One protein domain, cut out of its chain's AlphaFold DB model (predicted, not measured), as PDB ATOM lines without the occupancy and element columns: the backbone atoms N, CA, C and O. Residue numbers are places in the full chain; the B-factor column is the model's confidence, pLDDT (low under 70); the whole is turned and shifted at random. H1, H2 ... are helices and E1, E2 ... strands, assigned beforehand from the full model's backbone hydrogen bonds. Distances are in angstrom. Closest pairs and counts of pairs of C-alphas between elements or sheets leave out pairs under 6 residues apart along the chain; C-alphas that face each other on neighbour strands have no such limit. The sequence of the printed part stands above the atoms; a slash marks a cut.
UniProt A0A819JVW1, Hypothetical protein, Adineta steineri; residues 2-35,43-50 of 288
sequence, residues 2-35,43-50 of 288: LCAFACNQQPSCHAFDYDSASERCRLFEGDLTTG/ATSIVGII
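Overview. This is residues 2 to 35 and 43 to 50 of the 288 residues of the protein "Hypothetical protein" of Adineta steineri (UniProt A0A819JVW1). A small three-stranded antiparallel sheet has one short helix, H1, packed over one of its faces and running along the strands, while the other face is bare of named elements. The hairpin of E1 and E2 and the strand E3 make this sheet, with E1 in the middle, and the length of the whole runs from the hairpin's turn near Ala 21 to the tail of residues 30 to 35 beyond E2. The printed part has 42 residues with one named helix and three named strands, in the order H1, E1, E2, E3 along the chain, and the sheet's order is E2, E1, E3. The class is mixed, helices and strands; the whole is compact, with a radius of gyration of the C-alphas of 10.3 A, and spans 29 by 21 by 13 A.

Along the chain. Find C-alpha 2 at (193.579, 160.954, 207.360); from there H1 runs through residues 2 to 8, 9.8 A from first to last C-alpha. Next look at C-alpha 13 at (206.552, 164.587, 206.531), where E1 begins; it takes residues 13 to 19 and is 17.1 A long. E2 follows at residues 24 to 29, 15.6 A long. After the cut you find E3 at residues 45 to 49, 13.4 A long, ending with C-alpha 49 at (204.381, 159.915, 214.175).

Arrangement. Begin with E1, the inner strand. E2 is its antiparallel neighbour, at 159 degrees between their directions, and the two form a hairpin; look for N 17 and O 26, 2.8 A apart, and N 28 and O 15, 2.9 A apart, both within hydrogen-bond range. E3, also at 159 degrees to E1, is its other antiparallel neighbour, with N 46 and O 18 within hydrogen-bond range at 2.9 A. E2 and E3 are the edge strands and are apart. H1 is on the sheet at a height over the sheet of 7.7 A and lies over E1, its line at 7 degrees to that of E1 on the local plane. Only just, it is not over E2 as well: 2 of its C-alphas fall on E2 and 5 on E1. The closest C-alphas of H1 and E1 are those of Cys 7 and Cys 13, 5.1 A apart. Those of H1 and E2 are Cys 3 and Cys 25, 5.7 A apart. In H1 every O i to N i+4 pair is within hydrogen-bond range.

Size, cuts and confidence. The two C-alphas farthest apart are those of Ala 21 and Thr 33, 30.3 A. Residues 36 to 42 are not printed, and C-alphas 35 and 43 are 22.3 A apart across this cut, which falls in the link from E2 to E3. Of the links that are printed whole, H1 to E1 and E1 to E2 are tight. The mean pLDDT of the printed part is 74.3; look for low confidence, under 70, at residues 11 to 12 and 29 to 35.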
ATOM      1  N   LEU A   2     193.361 160.060 208.514       81.50
ATOM      2  CA  LEU A   2     193.579 160.954 207.360       81.50
ATOM      3  C   LEU A   2     194.907 161.737 207.393       81.50
ATOM      4  O   LEU A   2     195.621 161.734 206.398       81.50
ATOM      5  N   CYS A   3     195.289 162.334 208.530       81.31
ATOM      6  CA  CYS A   3     196.555 163.079 208.620       81.31
ATOM      7  C   CYS A   3     197.789 162.182 208.431       81.31
ATOM      8  O   CYS A   3     198.736 162.581 207.764       81.31
ATOM      9  N   ALA A   4     197.761 160.954 208.958       78.88
ATOM     10  CA  ALA A   4     198.840 159.984 208.767       78.88
ATOM     11  C   ALA A   4     198.962 159.560 207.297       78.88
ATOM     12  O   ALA A   4     200.067 159.451 206.777       78.88
ATOM     13  N   PHE A   5     197.831 159.373 206.606       77.94
ATOM     14  CA  PHE A   5     197.822 159.097 205.170       77.94
ATOM     15  C   PHE A   5     198.383 160.275 204.364       77.94
ATOM     16  O   PHE A   5     199.265 160.076 203.538       77.94
ATOM     17  N   ALA A   6     197.936 161.504 204.644       80.06
ATOM     18  CA  ALA A   6     198.443 162.706 203.982       80.06
ATOM     19  C   ALA A   6     199.947 162.912 204.231       80.06
ATOM     20  O   ALA A   6     200.691 163.212 203.304       80.06
ATOM     21  N   CYS A   7     200.404 162.671 205.459       78.38
ATOM     22  CA  CYS A   7     201.817 162.713 205.816       78.38
ATOM     23  C   CYS A   7     202.621 161.603 205.112       78.38
ATOM     24  O   CYS A   7     203.749 161.831 204.698       78.38
ATOM     25  N   ASN A   8     202.035 160.425 204.867       75.06
ATOM     26  CA  ASN A   8     202.672 159.369 204.071       75.06
ATOM     27  C   ASN A   8     202.819 159.700 202.580       75.06
ATOM     28  O   ASN A   8     203.733 159.186 201.943       75.06
ATOM     29  N   GLN A   9     201.957 160.557 202.033       72.31
ATOM     30  CA  GLN A   9     202.062 161.030 200.648       72.31
ATOM     31  C   GLN A   9     203.128 162.123 200.473       72.31
ATOM     32  O   GLN A   9     203.493 162.443 199.344       72.31
ATOM     33  N   GLN A  10     203.632 162.698 201.570       74.94
ATOM     34  CA  GLN A  10     204.659 163.738 201.561       74.94
ATOM     35  C   GLN A  10     205.990 163.163 202.064       74.94
ATOM     36  O   GLN A  10     206.129 162.916 203.261       74.94
ATOM     37  N   PRO A  11     206.997 162.956 201.193       68.00
ATOM     38  CA  PRO A  11     208.269 162.332 201.564       68.00
ATOM     39  C   PRO A  11     208.954 162.963 202.784       68.00
ATOM     40  O   PRO A  11     209.486 162.225 203.608       68.00
ATOM     41  N   SER A  12     208.867 164.289 202.933       68.56
ATOM     42  CA  SER A  12     209.444 165.083 204.029       68.56
ATOM     43  C   SER A  12     208.636 165.063 205.334       68.56
ATOM     44  O   SER A  12     209.116 165.558 206.351       68.56
ATOM     45  N   CYS A  13     207.408 164.538 205.348       72.75
ATOM     46  CA  CYS A  13     206.552 164.587 206.531       72.75
ATOM     47  C   CYS A  13     206.819 163.410 207.477       72.75
ATOM     48  O   CYS A  13     206.611 162.247 207.122       72.75
ATOM     49  N   HIS A  14     207.235 163.709 208.706       73.19
ATOM     50  CA  HIS A  14     207.537 162.694 209.729       73.19
ATOM     51  C   HIS A  14     206.604 162.764 210.937       73.19
ATOM     52  O   HIS A  14     206.369 161.755 211.607       73.19
ATOM     53  N   ALA A  15     206.047 163.945 211.191       79.25
ATOM     54  CA  ALA A  15     205.118 164.194 212.274       79.25
ATOM     55  C   ALA A  15     203.900 164.947 211.747       79.25
ATOM     56  O   ALA A  15     203.973 165.725 210.794       79.25
ATOM     57  N   PHE A  16     202.766 164.739 212.396       84.12
ATOM     58  CA  PHE A  16     201.573 165.535 212.160       84.12
ATOM     59  C   PHE A  16     200.895 165.839 213.488       84.12
ATOM     60  O   PHE A  16     200.982 165.072 214.445       84.12
ATOM     61  N   ASP A  17     200.190 166.957 213.520       85.12
ATOM     62  CA  ASP A  17     199.284 167.314 214.597       85.12
ATOM     63  C   ASP A  17     197.858 167.360 214.052       85.12
ATOM     64  O   ASP A  17     197.581 168.015 213.044       85.12
ATOM     65  N   TYR A  18     196.962 166.640 214.714       85.88
ATOM     66  CA  TYR A  18     195.535 166.688 214.451       85.88
ATOM     67  C   TYR A  18     194.823 167.381 215.608       85.88
ATOM     68  O   TYR A  18     194.833 166.885 216.732       85.88
ATOM     69  N   ASP A  19     194.165 168.499 215.315       85.62
ATOM     70  CA  ASP A  19     193.309 169.182 216.279       85.62
ATOM     71  C   ASP A  19     191.859 168.731 216.102       85.62
ATOM     72  O   ASP A  19     191.213 169.049 215.099       85.62
ATOM     73  N   SER A  20     191.329 168.002 217.087       85.69
ATOM     74  CA  SER A  20     189.979 167.445 216.984       85.69
ATOM     75  C   SER A  20     188.872 168.495 217.111       85.69
ATOM     76  O   SER A  20     187.736 168.197 216.759       85.69
ATOM     77  N   ALA A  21     189.165 169.705 217.605       84.44
ATOM     78  CA  ALA A  21     188.178 170.786 217.691       84.44
ATOM     79  C   ALA A  21     187.960 171.489 216.342       84.44
ATOM     80  O   ALA A  21     186.833 171.848 216.008       84.44
ATOM     81  N   SER A  22     189.033 171.695 215.571       86.94
ATOM     82  CA  SER A  22     188.969 172.339 214.252       86.94
ATOM     83  C   SER A  22     188.921 171.356 213.081       86.94
ATOM     84  O   SER A  22     188.749 171.790 211.943       86.94
ATOM     85  N   GLU A  23     189.093 170.058 213.345       86.88
ATOM     86  CA  GLU A  23     189.218 168.986 212.349       86.88
ATOM     87  C   GLU A  23     190.338 169.230 211.321       86.88
ATOM     88  O   GLU A  23     190.293 168.743 210.190       86.88
ATOM     89  N   ARG A  24     191.376 169.984 211.703       83.44
ATOM     90  CA  ARG A  24     192.497 170.321 210.818       83.44
ATOM     91  C   ARG A  24     193.733 169.490 211.135       83.44
ATOM     92  O   ARG A  24     194.080 169.271 212.292       83.44
ATOM     93  N   CYS A  25     194.423 169.077 210.072       82.62
ATOM     94  CA  CYS A  25     195.760 168.498 210.149       82.62
ATOM     95  C   CYS A  25     196.800 169.598 209.926       82.62
ATOM     96  O   CYS A  25     196.735 170.329 208.936       82.62
ATOM     97  N   ARG A  26     197.801 169.663 210.798       83.94
ATOM     98  CA  ARG A  26     199.068 170.338 210.531       83.94
ATOM     99  C   ARG A  26     200.106 169.266 210.247       83.94
ATOM    100  O   ARG A  26     200.377 168.426 211.099       83.94
ATOM    101  N   LEU A  27     200.627 169.256 209.026       80.19
ATOM    102  CA  LEU A  27     201.711 168.362 208.643       80.19
ATOM    103  C   LEU A  27     203.025 169.062 208.967       80.19
ATOM    104  O   LEU A  27     203.217 170.215 208.583       80.19
ATOM    105  N   PHE A  28     203.907 168.380 209.687       71.94
ATOM    106  CA  PHE A  28     205.258 168.863 209.914       71.94
ATOM    107  C   PHE A  28     206.158 168.174 208.907       71.94
ATOM    108  O   PHE A  28     206.587 167.028 209.077       71.94
ATOM    109  N   GLU A  29     206.395 168.901 207.827       64.06
ATOM    110  CA  GLU A  29     207.487 168.608 206.923       64.06
ATOM    111  C   GLU A  29     208.780 168.918 207.673       64.06
ATOM    112  O   GLU A  29     208.987 170.026 208.168       64.06
ATOM    113  N   GLY A  30     209.626 167.909 207.830       54.78
ATOM    114  CA  GLY A  30     210.956 168.121 208.355       54.78
ATOM    115  C   GLY A  30     211.792 168.848 207.309       54.78
ATOM    116  O   GLY A  30     212.297 168.214 206.390       54.78
ATOM    117  N   ASP A  31     211.982 170.158 207.472       49.38
ATOM    118  CA  ASP A  31     213.263 170.779 207.134       49.38
ATOM    119  C   ASP A  31     214.088 170.835 208.422       49.38
ATOM    120  O   ASP A  31     213.744 171.505 209.400       49.38
ATOM    121  N   LEU A  32     215.175 170.071 208.431       44.97
ATOM    122  CA  LEU A  32     216.001 169.808 209.606       44.97
ATOM    123  C   LEU A  32     216.883 170.994 210.037       44.97
ATOM    124  O   LEU A  32     217.814 170.810 210.814       44.97
ATOM    125  N   THR A  33     216.634 172.204 209.540       43.16
ATOM    126  CA  THR A  33     217.366 173.412 209.948       43.16
ATOM    127  C   THR A  33     216.730 174.161 211.118       43.16
ATOM    128  O   THR A  33     217.431 174.898 211.805       43.16
ATOM    129  N   THR A  34     215.430 173.990 211.385       48.25
ATOM    130  CA  THR A  34     214.714 174.896 212.310       48.25
ATOM    131  C   THR A  34     214.213 174.270 213.605       48.25
ATOM    132  O   THR A  34     213.852 175.028 214.499       48.25
ATOM    133  N   GLY A  35     214.241 172.937 213.757       43.72
ATOM    134  CA  GLY A  35     214.168 172.220 215.047       43.72
ATOM    135  C   GLY A  35     213.076 172.637 216.049       43.72
ATOM    136  O   GLY A  35     213.166 172.298 217.225       43.72
ATOM    137  N   ALA A  43     194.148 172.031 223.728       77.25
ATOM    138  CA  ALA A  43     194.020 170.848 224.585       77.25
ATOM    139  C   ALA A  43     193.448 169.620 223.842       77.25
ATOM    140  O   ALA A  43     193.447 168.520 224.389       77.25
ATOM    141  N   THR A  44     192.960 169.803 222.610       82.19
ATOM    142  CA  THR A  44     192.408 168.754 221.737       82.19
ATOM    143  C   THR A  44     193.358 168.345 220.608       82.19
ATOM    144  O   THR A  44     192.968 167.629 219.687       82.19
ATOM    145  N   SER A  45     194.603 168.819 220.662       80.38
ATOM    146  CA  SER A  45     195.661 168.484 219.713       80.38
ATOM    147  C   SER A  45     196.300 167.141 220.054       80.38
ATOM    148  O   SER A  45     196.631 166.866 221.209       80.38
ATOM    149  N   ILE A  46     196.464 166.298 219.036       80.19
ATOM    150  CA  ILE A  46     197.080 164.978 219.142       80.19
ATOM    151  C   ILE A  46     198.235 164.911 218.147       80.19
ATOM    152  O   ILE A  46     198.030 164.971 216.931       80.19
ATOM    153  N   VAL A  47     199.445 164.728 218.672       79.56
ATOM    154  CA  VAL A  47     200.647 164.495 217.867       79.56
ATOM    155  C   VAL A  47     200.724 163.019 217.491       79.56
ATOM    156  O   VAL A  47     200.627 162.142 218.349       79.56
ATOM    157  N   GLY A  48     200.918 162.748 216.205       77.00
ATOM    158  CA  GLY A  48     201.198 161.419 215.677       77.00
ATOM    159  C   GLY A  48     202.529 161.380 214.932       77.00
ATOM    160  O   GLY A  48     202.984 162.388 214.386       77.00
ATOM    161  N   ILE A  49     203.136 160.196 214.897       73.44
ATOM    162  CA  ILE A  49     204.381 159.915 214.175       73.44
ATOM    163  C   ILE A  49     204.159 158.800 213.157       73.44
ATOM    164  O   ILE A  49     203.280 157.952 213.335       73.44
ATOM    165  N   ILE A  50     204.953 158.802 212.089       72.06
ATOM    166  CA  ILE A  50     205.012 157.686 211.143       72.06
ATOM    167  C   ILE A  50     206.194 156.804 211.527       72.06
ATOM    168  O   ILE A  50     207.343 157.234 211.469       72.06
TER     169      ILE A  50